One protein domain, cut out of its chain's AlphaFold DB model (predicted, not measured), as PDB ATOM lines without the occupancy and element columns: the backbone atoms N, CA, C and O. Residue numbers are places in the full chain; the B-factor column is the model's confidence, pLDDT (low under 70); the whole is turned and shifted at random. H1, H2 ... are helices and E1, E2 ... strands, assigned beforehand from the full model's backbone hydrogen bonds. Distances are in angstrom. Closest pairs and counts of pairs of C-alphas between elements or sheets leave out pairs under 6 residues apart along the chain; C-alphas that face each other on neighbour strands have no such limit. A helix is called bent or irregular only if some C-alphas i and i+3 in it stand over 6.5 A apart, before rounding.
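What this domain is: This is residues 371 to 511 of the 1192 residues of an uncharacterized protein of Actinoplanes sp. NBRC 14428 (UniProt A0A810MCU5). Two sheets make two lobes, one after the other along the longest axis: a strongly twisted sheet of four strands, with H1 standing up from it at one end of the domain, and a smaller sheet of three strands towards the other end. The very short H3 lies between the sheets and grazes both, H2 at the end of the domain far from H1 also grazes both as it follows E4 and leads to E5, and the strands of one sheet stay apart from those of the other. The printed part has 141 residues, with three named helices and seven named strands in the order E1 E2 E3 H1 E4 H2 E5 H3 E6 E7; the class is mixed, helices and strands. The sheets run E1 - E4 - E3 - E2 and E5 - E7 - E6, both antiparallel throughout. The whole is only just compact, close to loose, with a radius of gyration of the C-alphas of 16.9 A and spans of 51 by 36 by 22 A.

Where its parts are: Find C-alpha 371 at (50.388, 94.746, -14.367), where E1 begins; it runs to residue 376, 16.0 A on. E2, residues 394 to 399, is 16.7 A long, and E3, residues 403 to 409, is 19.9 A. Look next at C-alpha 420, at (49.688, 100.444, -41.716): from there H1 runs to residue 431 over 16.2 A. E4, residues 443 to 452, is the longest strand at 23.9 A and bends by 71 degrees at residue 447. H2, residues 453 to 461, is 13.3 A long and irregular, but only just: C-alphas 453 and 456 are 6.7 A apart. E5 is residues 463 to 468 and 12.5 A long, H3 is residues 475 to 478 and 5.4 A, and E6 is residues 489 to 494 and 15.1 A. E7, residues 506 to 510, is 13.7 A long and ends at C-alpha 510, at (74.409, 79.973, -12.013).

How they stand to each other: Start at E1, an edge strand: N 375 and O 444 of its neighbour E4 are 2.8 A apart, within hydrogen-bond range. Between E4 and E3, look at N 406 and O 449, 2.8 A. E3 and E2 form a hairpin, with N 394 and O 409 at 2.8 A. H1 is on this sheet at a height of 8.7 A and stands up from it, its line rising 69 degrees out of a local plane fitted to just 6 C-alphas. H1 is only just over E4, on which 3 of its 12 C-alphas fall; the closest C-alphas are those of Glu 429 and Thr 444, 5.1 A. H2 is only just on the same sheet, with 5 pairs of C-alphas within 10 A, and only grazes it with residues 453 to 455. In the second sheet, N 468 of E5 and O 507 of E7 are 2.8 A apart. E6 and E7 form a hairpin, with N 508 and O 492 at 2.8 A. E5, H3 and E6 make a split strand-helix-strand unit, two strands that run the same way with E7 between them; its crossover is right-handed. H2 grazes this sheet with residues 456 to 461; the C-alphas of Tyr 460 and Thr 510, the closest of H2 and E7, are 6.3 A apart. H3 only grazes both sheets; its closest C-alpha pair with E2 is Glu 476 and Thr 397, 7.1 A. H2 and H3 are apart. Within range are 7 of 8 O i to N i+4 pairs in H1 and 4 of 5 in H2; H3 is too short for such a pair.

The domain as a whole: The two C-alphas farthest apart are those of Pro 418 and Ser 462, 52.6 A. The printed part has no cut. The links E1 to E2, H1 to E4 and E6 to E7 are long; in the first, residues 384 to 385 pair with residues 390 to 391, antiparallel. The mean pLDDT of the printed part is 74.4, and residues 413 to 417, 432 to 439, 480 to 487 and 494 to 504 are under 70.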
ATOM      1  N   GLU A 371      51.293  93.639 -14.097       72.81
ATOM      2  CA  GLU A 371      50.388  94.746 -14.367       72.81
ATOM      3  C   GLU A 371      50.860  95.546 -15.575       72.81
ATOM      4  O   GLU A 371      52.064  95.756 -15.753       72.81
ATOM      5  N   PRO A 372      49.933  96.043 -16.401       75.44
ATOM      6  CA  PRO A 372      50.323  96.909 -17.498       75.44
ATOM      7  C   PRO A 372      50.884  98.244 -17.011       75.44
ATOM      8  O   PRO A 372      50.224  98.966 -16.255       75.44
ATOM      9  N   ALA A 373      52.088  98.597 -17.456       79.62
ATOM     10  CA  ALA A 373      52.764  99.846 -17.115       79.62
ATOM     11  C   ALA A 373      52.943 100.733 -18.350       79.62
ATOM     12  O   ALA A 373      52.895 100.251 -19.480       79.62
ATOM     13  N   GLU A 374      53.105 102.035 -18.119       81.56
ATOM     14  CA  GLU A 374      53.361 103.019 -19.172       81.56
ATOM     15  C   GLU A 374      54.740 102.808 -19.801       81.56
ATOM     16  O   GLU A 374      55.711 102.512 -19.108       81.56
ATOM     17  N   VAL A 375      54.805 102.918 -21.126       81.94
ATOM     18  CA  VAL A 375      55.909 102.444 -21.955       81.94
ATOM     19  C   VAL A 375      56.048 103.387 -23.168       81.94
ATOM     20  O   VAL A 375      55.150 103.463 -24.004       81.94
ATOM     21  N   ASN A 376      57.181 104.095 -23.281       82.25
ATOM     22  CA  ASN A 376      57.470 105.099 -24.328       82.25
ATOM     23  C   ASN A 376      57.840 104.489 -25.693       82.25
ATOM     24  O   ASN A 376      58.961 104.046 -25.892       82.25
ATOM     25  N   LEU A 377      56.938 104.491 -26.665       78.62
ATOM     26  CA  LEU A 377      57.173 103.991 -28.024       78.62
ATOM     27  C   LEU A 377      58.346 104.684 -28.754       78.62
ATOM     28  O   LEU A 377      58.980 104.059 -29.600       78.62
ATOM     29  N   GLY A 378      58.660 105.941 -28.430       72.69
ATOM     30  CA  GLY A 378      59.721 106.722 -29.064       72.69
ATOM     31  C   GLY A 378      61.140 106.248 -28.722       72.69
ATOM     32  O   GLY A 378      61.452 105.925 -27.579       72.69
ATOM     33  N   GLY A 379      62.029 106.245 -29.724       70.44
ATOM     34  CA  GLY A 379      63.437 105.846 -29.558       70.44
ATOM     35  C   GLY A 379      63.654 104.336 -29.418       70.44
ATOM     36  O   GLY A 379      64.670 103.912 -28.873       70.44
ATOM     37  N   ARG A 380      62.691 103.532 -29.877       79.00
ATOM     38  CA  ARG A 380      62.733 102.067 -29.873       79.00
ATOM     39  C   ARG A 380      62.629 101.549 -31.295       79.00
ATOM     40  O   ARG A 380      61.872 102.123 -32.074       79.00
ATOM     41  N   ALA A 381      63.307 100.447 -31.601       80.50
ATOM     42  CA  ALA A 381      63.149  99.846 -32.908       80.50
ATOM     43  C   ALA A 381      61.771  99.190 -33.042       80.50
ATOM     44  O   ALA A 381      61.302  98.458 -32.160       80.50
ATOM     45  N   SER A 382      61.156  99.467 -34.181       84.06
ATOM     46  CA  SER A 382      59.959  98.862 -34.720       84.06
ATOM     47  C   SER A 382      59.978  97.344 -34.581       84.06
ATOM     48  O   SER A 382      60.951  96.654 -34.879       84.06
ATOM     49  N   THR A 383      58.837  96.826 -34.149       82.62
ATOM     50  CA  THR A 383      58.476  95.402 -34.165       82.62
ATOM     51  C   THR A 383      57.579  95.055 -35.349       82.62
ATOM     52  O   THR A 383      57.137  93.914 -35.507       82.62
ATOM     53  N   LEU A 384      57.236  96.075 -36.136       83.12
ATOM     54  CA  LEU A 384      56.499  95.962 -37.379       83.12
ATOM     55  C   LEU A 384      57.513  95.882 -38.516       83.12
ATOM     56  O   LEU A 384      58.226  96.846 -38.789       83.12
ATOM     57  N   TYR A 385      57.551  94.729 -39.171       80.19
ATOM     58  CA  TYR A 385      58.447  94.405 -40.274       80.19
ATOM     59  C   TYR A 385      57.648  94.175 -41.556       80.19
ATOM     60  O   TYR A 385      56.423  94.018 -41.514       80.19
ATOM     61  N   ALA A 386      58.327  94.162 -42.710       77.12
ATOM     62  CA  ALA A 386      57.687  93.994 -44.020       77.12
ATOM     63  C   ALA A 386      56.463  94.926 -44.188       77.12
ATOM     64  O   ALA A 386      55.348  94.475 -44.442       77.12
ATOM     65  N   ALA A 387      56.662  96.227 -43.931       74.94
ATOM     66  CA  ALA A 387      55.619  97.264 -43.934       74.94
ATOM     67  C   ALA A 387      54.438  97.022 -42.960       74.94
ATOM     68  O   ALA A 387      53.339  97.542 -43.154       74.94
ATOM     69  N   GLY A 388      54.663  96.258 -41.887       79.44
ATOM     70  CA  GLY A 388      53.661  95.912 -40.875       79.44
ATOM     71  C   GLY A 388      52.904  94.612 -41.150       79.44
ATOM     72  O   GLY A 388      52.022  94.256 -40.371       79.44
ATOM     73  N   LEU A 389      53.252  93.883 -42.218       81.25
ATOM     74  CA  LEU A 389      52.641  92.590 -42.535       81.25
ATOM     75  C   LEU A 389      53.146  91.455 -41.637       81.25
ATOM     76  O   LEU A 389      52.414  90.494 -41.382       81.25
ATOM     77  N   ALA A 390      54.372  91.587 -41.132       79.44
ATOM     78  CA  ALA A 390      54.968  90.693 -40.154       79.44
ATOM     79  C   ALA A 390      55.195  91.463 -38.847       79.44
ATOM     80  O   ALA A 390      56.021  92.371 -38.793       79.44
ATOM     81  N   ALA A 391      54.468  91.107 -37.791       77.25
ATOM     82  CA  ALA A 391      54.634  91.707 -36.470       77.25
ATOM     83  C   ALA A 391      55.249  90.690 -35.505       77.25
ATOM     84  O   ALA A 391      54.722  89.587 -35.348       77.25
ATOM     85  N   ALA A 392      56.347  91.066 -34.854       76.56
ATOM     86  CA  ALA A 392      57.018  90.250 -33.848       76.56
ATOM     87  C   ALA A 392      57.191  91.090 -32.585       76.56
ATOM     88  O   ALA A 392      57.974  92.031 -32.614       76.56
ATOM     89  N   PRO A 393      56.464  90.819 -31.495       77.31
ATOM     90  CA  PRO A 393      56.483  91.703 -30.350       77.31
ATOM     91  C   PRO A 393      57.881  91.732 -29.737       77.31
ATOM     92  O   PRO A 393      58.568  90.716 -29.638       77.31
ATOM     93  N   GLY A 394      58.302  92.924 -29.343       78.62
ATOM     94  CA  GLY A 394      59.613  93.182 -28.783       78.62
ATOM     95  C   GLY A 394      59.575  93.148 -27.263       78.62
ATOM     96  O   GLY A 394      58.517  93.208 -26.627       78.62
ATOM     97  N   ARG A 395      60.766  93.116 -26.671       79.69
ATOM     98  CA  ARG A 395      60.955  93.326 -25.237       79.69
ATOM     99  C   ARG A 395      61.702  94.627 -24.998       79.69
ATOM    100  O   ARG A 395      62.633  94.964 -25.723       79.69
ATOM    101  N   HIS A 396      61.314  95.314 -23.937       79.62
ATOM    102  CA  HIS A 396      62.019  96.477 -23.435       79.62
ATOM    103  C   HIS A 396      62.365  96.298 -21.958       79.62
ATOM    104  O   HIS A 396      61.559  95.777 -21.188       79.62
ATOM    105  N   THR A 397      63.559  96.741 -21.570       79.38
ATOM    106  CA  THR A 397      64.043  96.678 -20.190       79.38
ATOM    107  C   THR A 397      64.358  98.081 -19.699       79.38
ATOM    108  O   THR A 397      65.192  98.771 -20.288       79.38
ATOM    109  N   GLU A 398      63.713  98.467 -18.601       78.75
ATOM    110  CA  GLU A 398      63.900  99.752 -17.933       78.75
ATOM    111  C   GLU A 398      64.498  99.513 -16.538       78.75
ATOM    112  O   GLU A 398      63.831  98.953 -15.658       78.75
ATOM    113  N   PRO A 399      65.769  99.890 -16.313       71.81
ATOM    114  CA  PRO A 399      66.379  99.788 -14.998       71.81
ATOM    115  C   PRO A 399      65.853 100.893 -14.073       71.81
ATOM    116  O   PRO A 399      65.892 102.078 -14.403       71.81
ATOM    117  N   GLY A 400      65.397 100.512 -12.882       70.75
ATOM    118  CA  GLY A 400      65.052 101.407 -11.780       70.75
ATOM    119  C   GLY A 400      66.079 101.346 -10.644       70.75
ATOM    120  O   GLY A 400      66.997 100.528 -10.643       70.75
ATOM    121  N   ARG A 401      65.925 102.211  -9.628       70.00
ATOM    122  CA  ARG A 401      66.853 102.256  -8.474       70.00
ATOM    123  C   ARG A 401      66.882 100.954  -7.661       70.00
ATOM    124  O   ARG A 401      67.947 100.575  -7.192       70.00
ATOM    125  N   ASN A 402      65.729 100.301  -7.492       72.69
ATOM    126  CA  ASN A 402      65.556  99.108  -6.644       72.69
ATOM    127  C   ASN A 402      64.888  97.927  -7.370       72.69
ATOM    128  O   ASN A 402      64.726  96.853  -6.787       72.69
ATOM    129  N   GLU A 403      64.466  98.126  -8.615       77.31
ATOM    130  CA  GLU A 403      63.762  97.137  -9.423       77.31
ATOM    131  C   GLU A 403      64.122  97.306 -10.897       77.31
ATOM    132  O   GLU A 403      64.569  98.370 -11.313       77.31
ATOM    133  N   THR A 404      63.932  96.258 -11.688       79.50
ATOM    134  CA  THR A 404      64.045  96.290 -13.149       79.50
ATOM    135  C   THR A 404      62.701  95.912 -13.751       79.50
ATOM    136  O   THR A 404      62.124  94.891 -13.368       79.50
ATOM    137  N   ALA A 405      62.204  96.729 -14.675       82.12
ATOM    138  CA  ALA A 405      60.955  96.488 -15.383       82.12
ATOM    139  C   ALA A 405      61.229  95.869 -16.759       82.12
ATOM    140  O   ALA A 405      62.086  96.343 -17.503       82.12
ATOM    141  N   PHE A 406      60.484  94.819 -17.098       83.31
ATOM    142  CA  PHE A 406      60.512  94.153 -18.397       83.31
ATOM    143  C   PHE A 406      59.130  94.271 -19.025       83.31
ATOM    144  O   PHE A 406      58.167  93.684 -18.530       83.31
ATOM    145  N   SER A 407      59.043  95.045 -20.100       81.88
ATOM    146  CA  SER A 407      57.805  95.325 -20.822       81.88
ATOM    147  C   SER A 407      57.772  94.572 -22.142       81.88
ATOM    148  O   SER A 407      58.790  94.459 -22.829       81.88
ATOM    149  N   TRP A 408      56.591  94.077 -22.500       80.25
ATOM    150  CA  TRP A 408      56.375  93.269 -23.692       80.25
ATOM    151  C   TRP A 408      55.237  93.794 -24.558       80.25
ATOM    152  O   TRP A 408      54.118  93.967 -24.076       80.25
ATOM    153  N   GLY A 409      55.501  93.970 -25.854       80.94
ATOM    154  CA  GLY A 409      54.456  94.303 -26.811       80.94
ATOM    155  C   GLY A 409      54.990  94.799 -28.146       80.94
ATOM    156  O   GLY A 409      56.101  94.475 -28.557       80.94
ATOM    157  N   THR A 410      54.158  95.566 -28.836       83.25
ATOM    158  CA  THR A 410      54.416  96.035 -30.196       83.25
ATOM    159  C   THR A 410      54.871  97.475 -30.153       83.25
ATOM    160  O   THR A 410      54.151  98.351 -29.681       83.25
ATOM    161  N   PHE A 411      56.076  97.708 -30.650       81.12
ATOM    162  CA  PHE A 411      56.675  99.015 -30.801       81.12
ATOM    163  C   PHE A 411      56.572  99.441 -32.258       81.12
ATOM    164  O   PHE A 411      56.906  98.704 -33.185       81.12
ATOM    165  N   THR A 412      56.113 100.658 -32.461       75.56
ATOM    166  CA  THR A 412      56.280 101.355 -33.725       75.56
ATOM    167  C   THR A 412      57.439 102.305 -33.492       75.56
ATOM    168  O   THR A 412      57.356 103.103 -32.557       75.56
ATOM    169  N   GLY A 413      58.512 102.203 -34.284       66.81
ATOM    170  CA  GLY A 413      59.577 103.212 -34.285       66.81
ATOM    171  C   GLY A 413      59.018 104.600 -34.628       66.81
ATOM    172  O   GLY A 413      57.802 104.807 -34.649       66.81
ATOM    173  N   THR A 414      59.870 105.588 -34.914       59.66
ATOM    174  CA  THR A 414      59.390 106.945 -35.238       59.66
ATOM    175  C   THR A 414      58.291 106.881 -36.316       59.66
ATOM    176  O   THR A 414      58.518 106.324 -37.389       59.66
ATOM    177  N   ILE A 415      57.091 107.401 -36.003       55.59
ATOM    178  CA  ILE A 415      55.794 107.216 -36.706       55.59
ATOM    179  C   ILE A 415      55.765 107.943 -38.077       55.59
ATOM    180  O   ILE A 415      54.809 108.616 -38.443       55.59
ATOM    181  N   ALA A 416      56.849 107.885 -38.848       51.72
ATOM    182  CA  ALA A 416      57.070 108.743 -40.009       51.72
ATOM    183  C   ALA A 416      56.612 108.128 -41.344       51.72
ATOM    184  O   ALA A 416      56.536 108.847 -42.340       51.72
ATOM    185  N   ARG A 417      56.303 106.821 -41.404       64.06
ATOM    186  CA  ARG A 417      55.875 106.166 -42.655       64.06
ATOM    187  C   ARG A 417      54.342 106.078 -42.746       64.06
ATOM    188  O   ARG A 417      53.730 105.488 -41.852       64.06
ATOM    189  N   PRO A 418      53.711 106.629 -43.803       76.56
ATOM    190  CA  PRO A 418      52.264 106.533 -43.997       76.56
ATOM    191  C   PRO A 418      51.815 105.077 -44.208       76.56
ATOM    192  O   PRO A 418      52.594 104.231 -44.646       76.56
ATOM    193  N   GLY A 419      50.544 104.789 -43.921       85.06
ATOM    194  CA  GLY A 419      49.947 103.459 -44.069       85.06
ATOM    195  C   GLY A 419      49.862 102.678 -42.755       85.06
ATOM    196  O   GLY A 419      49.688 103.256 -41.682       85.06
ATOM    197  N   LEU A 420      49.970 101.345 -42.839       87.88
ATOM    198  CA  LEU A 420      49.688 100.444 -41.716       87.88
ATOM    199  C   LEU A 420      50.531 100.734 -40.452       87.88
ATOM    200  O   LEU A 420      49.932 100.795 -39.379       87.88
ATOM    201  N   PRO A 421      51.862 100.965 -40.516       85.69
ATOM    202  CA  PRO A 421      52.652 101.251 -39.315       85.69
ATOM    203  C   PRO A 421      52.211 102.524 -38.581       85.69
ATOM    204  O   PRO A 421      52.100 102.513 -37.357       85.69
ATOM    205  N   SER A 422      51.904 103.597 -39.320       85.38
ATOM    206  CA  SER A 422      51.379 104.847 -38.754       85.38
ATOM    207  C   SER A 422      50.023 104.630 -38.085       85.38
ATOM    208  O   SER A 422      49.827 105.045 -36.943       85.38
ATOM    209  N   LEU A 423      49.100 103.930 -38.756       89.12
ATOM    210  CA  LEU A 423      47.791 103.607 -38.191       89.12
ATOM    211  C   LEU A 423      47.924 102.791 -36.896       89.12
ATOM    212  O   LEU A 423      47.254 103.096 -35.909       89.12
ATOM    213  N   VAL A 424      48.804 101.787 -36.872       88.00
ATOM    214  CA  VAL A 424      49.053 100.968 -35.677       88.00
ATOM    215  C   VAL A 424      49.662 101.811 -34.556       88.00
ATOM    216  O   VAL A 424      49.193 101.711 -33.428       88.00
ATOM    217  N   GLY A 425      50.626 102.687 -34.853       84.81
ATOM    218  CA  GLY A 425      51.225 103.597 -33.867       84.81
ATOM    219  C   GLY A 425      50.189 104.503 -33.205       84.81
ATOM    220  O   GLY A 425      50.052 104.488 -31.983       84.81
ATOM    221  N   LYS A 426      49.370 105.191 -34.010       83.88
ATOM    222  CA  LYS A 426      48.245 106.004 -33.517       83.88
ATOM    223  C   LYS A 426      47.270 105.174 -32.681       83.88
ATOM    224  O   LYS A 426      46.833 105.613 -31.625       83.88
ATOM    225  N   THR A 427      46.952 103.960 -33.134       84.88
ATOM    226  CA  THR A 427      46.069 103.041 -32.403       84.88
ATOM    227  C   THR A 427      46.655 102.703 -31.028       84.88
ATOM    228  O   THR A 427      45.953 102.812 -30.023       84.88
ATOM    229  N   LEU A 428      47.941 102.332 -30.963       82.56
ATOM    230  CA  LEU A 428      48.645 101.951 -29.731       82.56
ATOM    231  C   LEU A 428      48.672 103.076 -28.697       82.56
ATOM    232  O   LEU A 428      48.489 102.797 -27.510       82.56
ATOM    233  N   GLU A 429      48.837 104.326 -29.128       80.31
ATOM    234  CA  GLU A 429      48.778 105.487 -28.230       80.31
ATOM    235  C   GLU A 429      47.420 105.601 -27.512       80.31
ATOM    236  O   GLU A 429      47.361 106.025 -26.358       80.31
ATOM    237  N   LEU A 430      46.327 105.147 -28.139       77.44
ATOM    238  CA  LEU A 430      44.972 105.239 -27.578       77.44
ATOM    239  C   LEU A 430      44.535 104.032 -26.736       77.44
ATOM    240  O   LEU A 430      43.594 104.136 -25.951       77.44
ATOM    241  N   ILE A 431      45.190 102.882 -26.898       70.00
ATOM    242  CA  ILE A 431      44.801 101.593 -26.295       70.00
ATOM    243  C   ILE A 431      45.021 101.534 -24.786       70.00
ATOM    244  O   ILE A 431      44.301 100.836 -24.070       70.00
ATOM    245  N   GLY A 432      46.061 102.211 -24.309       59.03
ATOM    246  CA  GLY A 432      46.662 101.935 -23.015       59.03
ATOM    247  C   GLY A 432      45.843 102.356 -21.800       59.03
ATOM    248  O   GLY A 432      46.417 102.354 -20.727       59.03
ATOM    249  N   GLY A 433      44.574 102.765 -21.899       54.38
ATOM    250  CA  GLY A 433      43.796 103.180 -20.723       54.38
ATOM    251  C   GLY A 433      44.571 104.153 -19.820       54.38
ATOM    252  O   GLY A 433      44.613 103.972 -18.595       54.38
ATOM    253  N   MET A 434      45.298 105.108 -20.421       57.19
ATOM    254  CA  MET A 434      46.034 106.109 -19.654       57.19
ATOM    255  C   MET A 434      45.024 106.854 -18.774       57.19
ATOM    256  O   MET A 434      43.955 107.232 -19.268       57.19
ATOM    257  N   PRO A 435      45.304 107.046 -17.471       52.19
ATOM    258  CA  PRO A 435      44.422 107.811 -16.604       52.19
ATOM    259  C   PRO A 435      44.128 109.183 -17.218       52.19
ATOM    260  O   PRO A 435      44.986 109.770 -17.871       52.19
ATOM    261  N   ARG A 436      42.917 109.687 -16.962       49.03
ATOM    262  CA  ARG A 436      42.291 110.886 -17.554       49.03
ATOM    263  C   ARG A 436      43.178 112.146 -17.642       49.03
ATOM    264  O   ARG A 436      42.890 113.006 -18.467       49.03
ATOM    265  N   ASP A 437      44.234 112.231 -16.834       52.97
ATOM    266  CA  ASP A 437      45.112 113.398 -16.701       52.97
ATOM    267  C   ASP A 437      46.533 113.197 -17.289       52.97
ATOM    268  O   ASP A 437      47.321 114.138 -17.289       52.97
ATOM    269  N   ASN A 438      46.863 112.004 -17.814       57.91
ATOM    270  CA  ASN A 438      48.241 111.591 -18.132       57.91
ATOM    271  C   ASN A 438      48.436 111.063 -19.572       57.91
ATOM    272  O   ASN A 438      49.290 110.210 -19.787       57.91
ATOM    273  N   PHE A 439      47.661 111.515 -20.570       68.56
ATOM    274  CA  PHE A 439      47.967 111.150 -21.964       68.56
ATOM    275  C   PHE A 439      49.322 111.739 -22.380       68.56
ATOM    276  O   PHE A 439      49.494 112.961 -22.381       68.56
ATOM    277  N   VAL A 440      50.264 110.876 -22.760       73.31
ATOM    278  CA  VAL A 440      51.576 111.271 -23.279       73.31
ATOM    279  C   VAL A 440      51.711 110.736 -24.700       73.31
ATOM    280  O   VAL A 440      51.583 109.537 -24.938       73.31
ATOM    281  N   ALA A 441      51.976 111.635 -25.652       75.25
ATOM    282  CA  ALA A 441      52.214 111.256 -27.041       75.25
ATOM    283  C   ALA A 441      53.346 110.222 -27.133       75.25
ATOM    284  O   ALA A 441      54.312 110.267 -26.361       75.25
ATOM    285  N   SER A 442      53.225 109.284 -28.070       77.44
ATOM    286  CA  SER A 442      54.175 108.181 -28.244       77.44
ATOM    287  C   SER A 442      54.365 107.305 -27.004       77.44
ATOM    288  O   SER A 442      55.407 106.683 -26.860       77.44
ATOM    289  N   HIS A 443      53.391 107.227 -26.097       81.06
ATOM    290  CA  HIS A 443      53.392 106.259 -24.998       81.06
ATOM    291  C   HIS A 443      52.198 105.316 -25.135       81.06
ATOM    292  O   HIS A 443      51.193 105.629 -25.763       81.06
ATOM    293  N   THR A 444      52.300 104.137 -24.535       81.75
ATOM    294  CA  THR A 444      51.180 103.201 -24.385       81.75
ATOM    295  C   THR A 444      51.324 102.446 -23.068       81.75
ATOM    296  O   THR A 444      52.306 102.647 -22.353       81.75
ATOM    297  N   ARG A 445      50.373 101.571 -22.725       79.31
ATOM    298  CA  ARG A 445      50.561 100.602 -21.639       79.31
ATOM    299  C   ARG A 445      50.775  99.216 -22.209       79.31
ATOM    300  O   ARG A 445      50.002  98.757 -23.044       79.31
ATOM    301  N   MET A 446      51.809  98.551 -21.721       81.12
ATOM    302  CA  MET A 446      52.140  97.181 -22.092       81.12
ATOM    303  C   MET A 446      52.225  96.320 -20.855       81.12
ATOM    304  O   MET A 446      52.471  96.828 -19.763       81.12
ATOM    305  N   LEU A 447      52.045  95.013 -21.032       78.25
ATOM    306  CA  LEU A 447      52.276  94.068 -19.956       78.25
ATOM    307  C   LEU A 447      53.722  94.202 -19.470       78.25
ATOM    308  O   LEU A 447      54.664  94.002 -20.240       78.25
ATOM    309  N   THR A 448      53.875  94.520 -18.189       80.00
ATOM    310  CA  THR A 448      55.177  94.729 -17.569       80.00
ATOM    311  C   THR A 448      55.307  93.831 -16.352       80.00
ATOM    312  O   THR A 448      54.419  93.759 -15.501       80.00
ATOM    313  N   THR A 449      56.434  93.137 -16.255       79.56
ATOM    314  CA  THR A 449      56.845  92.466 -15.020       79.56
ATOM    315  C   THR A 449      57.973  93.256 -14.372       79.56
ATOM    316  O   THR A 449      58.827  93.814 -15.062       79.56
ATOM    317  N   ARG A 450      57.955  93.346 -13.042       80.19
ATOM    318  CA  ARG A 450      58.980  94.045 -12.265       80.19
ATOM    319  C   ARG A 450      59.695  93.059 -11.370       80.19
ATOM    320  O   ARG A 450      59.063  92.315 -10.630       80.19
ATOM    321  N   ILE A 451      61.017  93.100 -11.409       78.25
ATOM    322  CA  ILE A 451      61.873  92.287 -10.558       78.25
ATOM    323  C   ILE A 451      62.609  93.197  -9.595       78.25
ATOM    324  O   ILE A 451      63.374  94.057 -10.025       78.25
ATOM    325  N   ALA A 452      62.454  92.960  -8.294       77.38
ATOM    326  CA  ALA A 452      63.295  93.606  -7.293       77.38
ATOM    327  C   ALA A 452      64.770  93.225  -7.514       77.38
ATOM    328  O   ALA A 452      65.095  92.041  -7.617       77.38
ATOM    329  N   SER A 453      65.683  94.200  -7.527       70.06
ATOM    330  CA  SER A 453      67.096  93.971  -7.881       70.06
ATOM    331  C   SER A 453      67.773  92.914  -6.994       70.06
ATOM    332  O   SER A 453      68.625  92.147  -7.447       70.06
ATOM    333  N   ALA A 454      67.351  92.811  -5.729       74.00
ATOM    334  CA  ALA A 454      67.869  91.821  -4.791       74.00
ATOM    335  C   ALA A 454      67.310  90.401  -4.994       74.00
ATOM    336  O   ALA A 454      68.000  89.451  -4.634       74.00
ATOM    337  N   PHE A 455      66.109  90.241  -5.571       78.50
ATOM    338  CA  PHE A 455      65.412  88.951  -5.665       78.50
ATOM    339  C   PHE A 455      66.246  87.913  -6.412       78.50
ATOM    340  O   PHE A 455      66.579  86.863  -5.867       78.50
ATOM    341  N   LEU A 456      66.644  88.247  -7.642       78.44
ATOM    342  CA  LEU A 456      67.433  87.353  -8.475       78.44
ATOM    343  C   LEU A 456      68.795  87.051  -7.841       78.44
ATOM    344  O   LEU A 456      69.190  85.895  -7.795       78.44
ATOM    345  N   GLY A 457      69.482  88.066  -7.303       77.94
ATOM    346  CA  GLY A 457      70.773  87.880  -6.632       77.94
ATOM    347  C   GLY A 457      70.687  86.882  -5.478       77.94
ATOM    348  O   GLY A 457      71.420  85.901  -5.464       77.94
ATOM    349  N   ASN A 458      69.725  87.082  -4.576       79.81
ATOM    350  CA  ASN A 458      69.518  86.197  -3.433       79.81
ATOM    351  C   ASN A 458      69.167  84.771  -3.877       79.81
ATOM    352  O   ASN A 458      69.642  83.813  -3.276       79.81
ATOM    353  N   LEU A 459      68.375  84.633  -4.944       82.62
ATOM    354  CA  LEU A 459      68.005  83.335  -5.489       82.62
ATOM    355  C   LEU A 459      69.215  82.563  -6.034       82.62
ATOM    356  O   LEU A 459      69.342  81.370  -5.766       82.62
ATOM    357  N   TYR A 460      70.116  83.226  -6.764       84.62
ATOM    358  CA  TYR A 460      71.361  82.592  -7.205       84.62
ATOM    359  C   TYR A 460      72.269  82.262  -6.021       84.62
ATOM    360  O   TYR A 460      72.855  81.187  -5.988       84.62
ATOM    361  N   ASP A 461      72.373  83.140  -5.021       82.81
ATOM    362  CA  ASP A 461      73.190  82.893  -3.824       82.81
ATOM    363  C   ASP A 461      72.725  81.633  -3.069       82.81
ATOM    364  O   ASP A 461      73.548  80.852  -2.583       82.81
ATOM    365  N   SER A 462      71.416  81.372  -3.068       85.81
ATOM    366  CA  SER A 462      70.808  80.191  -2.452       85.81
ATOM    367  C   SER A 462      70.734  78.947  -3.344       85.81
ATOM    368  O   SER A 462      70.289  77.909  -2.858       85.81
ATOM    369  N   SER A 463      71.147  78.996  -4.618       89.56
ATOM    370  CA  SER A 463      70.903  77.885  -5.553       89.56
ATOM    371  C   SER A 463      72.081  77.544  -6.455       89.56
ATOM    372  O   SER A 463      72.787  78.423  -6.933       89.56
ATOM    373  N   ALA A 464      72.300  76.254  -6.740       89.19
ATOM    374  CA  ALA A 464      73.324  75.876  -7.717       89.19
ATOM    375  C   ALA A 464      72.870  76.209  -9.143       89.19
ATOM    376  O   ALA A 464      73.578  76.925  -9.848       89.19
ATOM    377  N   TRP A 465      71.691  75.745  -9.559       91.44
ATOM    378  CA  TRP A 465      71.054  76.143 -10.817       91.44
ATOM    379  C   TRP A 465      69.762  76.902 -10.549       91.44
ATOM    380  O   TRP A 465      68.953  76.502  -9.712       91.44
ATOM    381  N   VAL A 466      69.532  77.963 -11.314       90.81
ATOM    382  CA  VAL A 466      68.246  78.660 -11.350       90.81
ATOM    383  C   VAL A 466      67.722  78.623 -12.777       90.81
ATOM    384  O   VAL A 466      68.386  79.076 -13.708       90.81
ATOM    385  N   VAL A 467      66.530  78.061 -12.933       90.94
ATOM    386  CA  VAL A 467      65.838  77.865 -14.201       90.94
ATOM    387  C   VAL A 467      64.650  78.817 -14.256       90.94
ATOM    388  O   VAL A 467      63.637  78.602 -13.592       90.94
ATOM    389  N   HIS A 468      64.761  79.862 -15.068       87.50
ATOM    390  CA  HIS A 468      63.677  80.798 -15.349       87.50
ATOM    391  C   HIS A 468      62.790  80.231 -16.447       87.50
ATOM    392  O   HIS A 468      63.261  79.978 -17.555       87.50
ATOM    393  N   LEU A 469      61.517  80.015 -16.128       85.06
ATOM    394  CA  LEU A 469      60.474  79.600 -17.073       85.06
ATOM    395  C   LEU A 469      59.601  80.781 -17.518       85.06
ATOM    396  O   LEU A 469      58.745  80.626 -18.392       85.06
ATOM    397  N   ASP A 470      59.814  81.946 -16.905       79.94
ATOM    398  CA  ASP A 470      59.146  83.192 -17.233       79.94
ATOM    399  C   ASP A 470      59.713  83.786 -18.532       79.94
ATOM    400  O   ASP A 470      60.800  84.363 -18.548       79.94
ATOM    401  N   LYS A 471      58.937  83.677 -19.613       74.94
ATOM    402  CA  LYS A 471      59.290  84.181 -20.947       74.94
ATOM    403  C   LYS A 471      59.514  85.694 -21.008       74.94
ATOM    404  O   LYS A 471      60.199  86.160 -21.907       74.94
ATOM    405  N   LEU A 472      58.962  86.482 -20.082       74.75
ATOM    406  CA  LEU A 472      59.200  87.931 -20.081       74.75
ATOM    407  C   LEU A 472      60.631  88.274 -19.650       74.75
ATOM    408  O   LEU A 472      61.127  89.358 -19.961       74.75
ATOM    409  N   LEU A 473      61.317  87.344 -18.981       76.06
ATOM    410  CA  LEU A 473      62.696  87.523 -18.554       76.06
ATOM    411  C   LEU A 473      63.653  87.136 -19.664       76.06
ATOM    412  O   LEU A 473      63.631  86.028 -20.196       76.06
ATOM    413  N   GLY A 474      64.516  88.080 -20.007       77.31
ATOM    414  CA  GLY A 474      65.560  87.890 -20.995       77.31
ATOM    415  C   GLY A 474      66.958  87.911 -20.437       77.31
ATOM    416  O   GLY A 474      67.167  88.033 -19.233       77.31
ATOM    417  N   LEU A 475      67.918  87.856 -21.357       78.31
ATOM    418  CA  LEU A 475      69.349  87.964 -21.082       78.31
ATOM    419  C   LEU A 475      69.700  89.281 -20.359       78.31
ATOM    420  O   LEU A 475      70.615  89.318 -19.546       78.31
ATOM    421  N   GLU A 476      68.914  90.338 -20.568       76.12
ATOM    422  CA  GLU A 476      69.018  91.642 -19.907       76.12
ATOM    423  C   GLU A 476      68.806  91.540 -18.391       76.12
ATOM    424  O   GLU A 476      69.371  92.329 -17.640       76.12
ATOM    425  N   ALA A 477      68.055  90.538 -17.912       76.44
ATOM    426  CA  ALA A 477      67.905  90.270 -16.480       76.44
ATOM    427  C   ALA A 477      69.191  89.732 -15.829       76.44
ATOM    428  O   ALA A 477      69.265  89.615 -14.603       76.44
ATOM    429  N   PHE A 478      70.197  89.380 -16.630       75.69
ATOM    430  CA  PHE A 478      71.482  88.842 -16.189       75.69
ATOM    431  C   PHE A 478      72.630  89.825 -16.403       75.69
ATOM    432  O   PHE A 478      73.749  89.524 -15.984       75.69
ATOM    433  N   ALA A 479      72.348  90.994 -16.987       70.56
ATOM    434  CA  ALA A 479      73.316  92.070 -17.088       70.56
ATOM    435  C   ALA A 479      73.788  92.492 -15.681       70.56
ATOM    436  O   ALA A 479      72.978  92.523 -14.745       70.56
ATOM    437  N   PRO A 480      75.082  92.805 -15.502       63.81
ATOM    438  CA  PRO A 480      75.576  93.361 -14.252       63.81
ATOM    439  C   PRO A 480      74.862  94.689 -13.976       63.81
ATOM    440  O   PRO A 480      74.771  95.557 -14.844       63.81
ATOM    441  N   ASP A 481      74.306  94.832 -12.774       54.22
ATOM    442  CA  ASP A 481      73.562  96.030 -12.398       54.22
ATOM    443  C   ASP A 481      74.496  97.182 -11.980       54.22
ATOM    444  O   ASP A 481      75.673  96.996 -11.659       54.22
ATOM    445  N   ALA A 482      73.948  98.400 -11.919       43.16
ATOM    446  CA  ALA A 482      74.659  99.585 -11.429       43.16
ATOM    447  C   ALA A 482      75.088  99.482  -9.946       43.16
ATOM    448  O   ALA A 482      75.808 100.352  -9.457       43.16
ATOM    449  N   SER A 483      74.645  98.442  -9.224       45.78
ATOM    450  CA  SER A 483      75.045  98.167  -7.839       45.78
ATOM    451  C   SER A 483      76.349  97.363  -7.743       45.78
ATOM    452  O   SER A 483      76.882  97.195  -6.646       45.78
ATOM    453  N   GLY A 484      76.894  96.904  -8.877       49.94
ATOM    454  CA  GLY A 484      78.189  96.229  -8.946       49.94
ATOM    455  C   GLY A 484      78.168  94.780  -8.459       49.94
ATOM    456  O   GLY A 484      79.233  94.214  -8.200       49.94
ATOM    457  N   ARG A 485      76.988  94.153  -8.325       57.25
ATOM    458  CA  ARG A 485      76.905  92.704  -8.073       57.25
ATOM    459  C   ARG A 485      77.472  91.953  -9.288       57.25
ATOM    460  O   ARG A 485      77.180  92.308 -10.427       57.25
ATOM    461  N   GLN A 486      78.309  90.940  -9.034       57.66
ATOM    462  CA  GLN A 486      79.012  90.188 -10.085       57.66
ATOM    463  C   GLN A 486      78.049  89.655 -11.156       57.66
ATOM    464  O   GLN A 486      76.929  89.236 -10.853       57.66
ATOM    465  N   ALA A 487      78.528  89.646 -12.404       58.50
ATOM    466  CA  ALA A 487      77.819  89.070 -13.538       58.50
ATOM    467  C   ALA A 487      77.451  87.605 -13.253       58.50
ATOM    468  O   ALA A 487      78.275  86.812 -12.791       58.50
ATOM    469  N   ARG A 488      76.192  87.259 -13.520       75.12
ATOM    470  CA  ARG A 488      75.696  85.879 -13.469       75.12
ATOM    471  C   ARG A 488      76.184  85.163 -14.722       75.12
ATOM    472  O   ARG A 488      76.313  85.799 -15.763       75.12
ATOM    473  N   TYR A 489      76.410  83.858 -14.648       76.94
ATOM    474  CA  TYR A 489      76.794  83.087 -15.827       76.94
ATOM    475  C   TYR A 489      75.591  82.307 -16.327       76.94
ATOM    476  O   TYR A 489      74.958  81.571 -15.561       76.94
ATOM    477  N   LEU A 490      75.266  82.476 -17.606       78.19
ATOM    478  CA  LEU A 490      74.321  81.588 -18.256       78.19
ATOM    479  C   LEU A 490      75.049  80.304 -18.599       78.19
ATOM    480  O   LEU A 490      76.192  80.285 -19.055       78.19
ATOM    481  N   ILE A 491      74.368  79.217 -18.300       77.00
ATOM    482  CA  ILE A 491      74.829  77.891 -18.664       77.00
ATOM    483  C   ILE A 491      74.116  77.486 -19.939       77.00
ATOM    484  O   ILE A 491      74.726  76.921 -20.830       77.00
ATOM    485  N   ASP A 492      72.818  77.763 -20.023       77.25
ATOM    486  CA  ASP A 492      72.025  77.344 -21.164       77.25
ATOM    487  C   ASP A 492      70.775  78.202 -21.298       77.25
ATOM    488  O   ASP A 492      70.210  78.676 -20.307       77.25
ATOM    489  N   TYR A 493      70.304  78.340 -22.523       76.00
ATOM    490  CA  TYR A 493      68.985  78.856 -22.820       76.00
ATOM    491  C   TYR A 493      68.420  78.150 -24.045       76.00
ATOM    492  O   TYR A 493      69.149  77.785 -24.959       76.00
ATOM    493  N   GLU A 494      67.107  77.952 -24.057       66.81
ATOM    494  CA  GLU A 494      66.410  77.376 -25.207       66.81
ATOM    495  C   GLU A 494      65.670  78.495 -25.939       66.81
ATOM    496  O   GLU A 494      64.893  79.231 -25.318       66.81
ATOM    497  N   ASP A 495      65.964  78.645 -27.233       55.62
ATOM    498  CA  ASP A 495      65.374  79.677 -28.082       55.62
ATOM    499  C   ASP A 495      64.134  79.171 -28.851       55.62
ATOM    500  O   ASP A 495      63.950  77.979 -29.099       55.62
ATOM    501  N   ARG A 496      63.264  80.140 -29.141       57.41
ATOM    502  CA  ARG A 496      61.867  80.167 -29.610       57.41
ATOM    503  C   ARG A 496      61.281  78.916 -30.299       57.41
ATOM    504  O   ARG A 496      61.479  78.692 -31.490       57.41
ATOM    505  N   ALA A 497      60.327  78.259 -29.626       43.28
ATOM    506  CA  ALA A 497      59.281  77.470 -30.297       43.28
ATOM    507  C   ALA A 497      58.233  78.338 -31.046       43.28
ATOM    508  O   ALA A 497      57.513  77.821 -31.900       43.28
ATOM    509  N   ASP A 498      58.134  79.638 -30.728       51.72
ATOM    510  CA  ASP A 498      57.251  80.623 -31.376       51.72
ATOM    511  C   ASP A 498      58.024  81.941 -31.614       51.72
ATOM    512  O   ASP A 498      58.261  82.686 -30.658       51.72
ATOM    513  N   PRO A 499      58.421  82.260 -32.863       46.44
ATOM    514  CA  PRO A 499      59.123  83.501 -33.210       46.44
ATOM    515  C   PRO A 499      58.355  84.786 -32.862       46.44
ATOM    516  O   PRO A 499      58.944  85.866 -32.851       46.44
ATOM    517  N   GLY A 500      57.044  84.686 -32.614       52.56
ATOM    518  CA  GLY A 500      56.167  85.779 -32.203       52.56
ATOM    519  C   GLY A 500      56.133  86.028 -30.693       52.56
ATOM    520  O   GLY A 500      55.329  86.833 -30.233       52.56
ATOM    521  N   GLN A 501      56.964  85.356 -29.892       59.84
ATOM    522  CA  GLN A 501      57.086  85.611 -28.455       59.84
ATOM    523  C   GLN A 501      58.549  85.942 -28.116       59.84
ATOM    524  O   GLN A 501      59.424  85.099 -28.297       59.84
ATOM    525  N   PRO A 502      58.864  87.155 -27.636       54.09
ATOM    526  CA  PRO A 502      60.197  87.520 -27.212       54.09
ATOM    527  C   PRO A 502      60.493  86.934 -25.839       54.09
ATOM    528  O   PRO A 502      59.608  86.693 -25.016       54.09
ATOM    529  N   GLY A 503      61.788  86.762 -25.611       62.53
ATOM    530  CA  GLY A 503      62.319  85.997 -24.503       62.53
ATOM    531  C   GLY A 503      62.559  84.549 -24.848       62.53
ATOM    532  O   GLY A 503      62.202  84.060 -25.915       62.53
ATOM    533  N   LEU A 504      63.300  83.921 -23.951       69.50
ATOM    534  CA  LEU A 504      63.764  82.564 -24.127       69.50
ATOM    535  C   LEU A 504      62.718  81.645 -23.529       69.50
ATOM    536  O   LEU A 504      62.070  81.975 -22.530       69.50
ATOM    537  N   ASP A 505      62.549  80.480 -24.141       70.31
ATOM    538  CA  ASP A 505      61.611  79.507 -23.619       70.31
ATOM    539  C   ASP A 505      62.029  79.094 -22.210       70.31
ATOM    540  O   ASP A 505      61.182  78.947 -21.336       70.31
ATOM    541  N   ALA A 506      63.322  79.023 -21.933       80.19
ATOM    542  CA  ALA A 506      63.798  79.056 -20.566       80.19
ATOM    543  C   ALA A 506      65.270  79.436 -20.509       80.19
ATOM    544  O   ALA A 506      66.024  79.198 -21.451       80.19
ATOM    545  N   ILE A 507      65.678  79.973 -19.362       84.06
ATOM    546  CA  ILE A 507      67.054  80.395 -19.104       84.06
ATOM    547  C   ILE A 507      67.566  79.664 -17.874       84.06
ATOM    548  O   ILE A 507      66.933  79.699 -16.821       84.06
ATOM    549  N   THR A 508      68.713  79.008 -17.999       87.69
ATOM    550  CA  THR A 508      69.410  78.354 -16.893       87.69
ATOM    551  C   THR A 508      70.680  79.125 -16.579       87.69
ATOM    552  O   THR A 508      71.552  79.286 -17.435       87.69
ATOM    553  N   ALA A 509      70.797  79.585 -15.339       87.81
ATOM    554  CA  ALA A 509      71.926  80.384 -14.888       87.81
ATOM    555  C   ALA A 509      72.467  79.911 -13.540       87.81
ATOM    556  O   ALA A 509      71.777  79.237 -12.768       87.81
ATOM    557  N   THR A 510      73.712  80.296 -13.257       85.62
ATOM    558  CA  THR A 510      74.409  79.973 -12.013       85.62
ATOM    559  C   THR A 510      75.352  81.095 -11.571       85.62
ATOM    560  O   THR A 510      75.874  81.857 -12.389       85.62
ATOM    561  N   ASN A 511      75.624  81.157 -10.266       82.12
ATOM    562  CA  ASN A 511      76.802  81.821  -9.697       82.12
ATOM    563  C   ASN A 511      77.902  80.811  -9.284       82.12
ATOM    564  O   ASN A 511      79.009  81.210  -8.925       82.12
TER     565      ASN A 511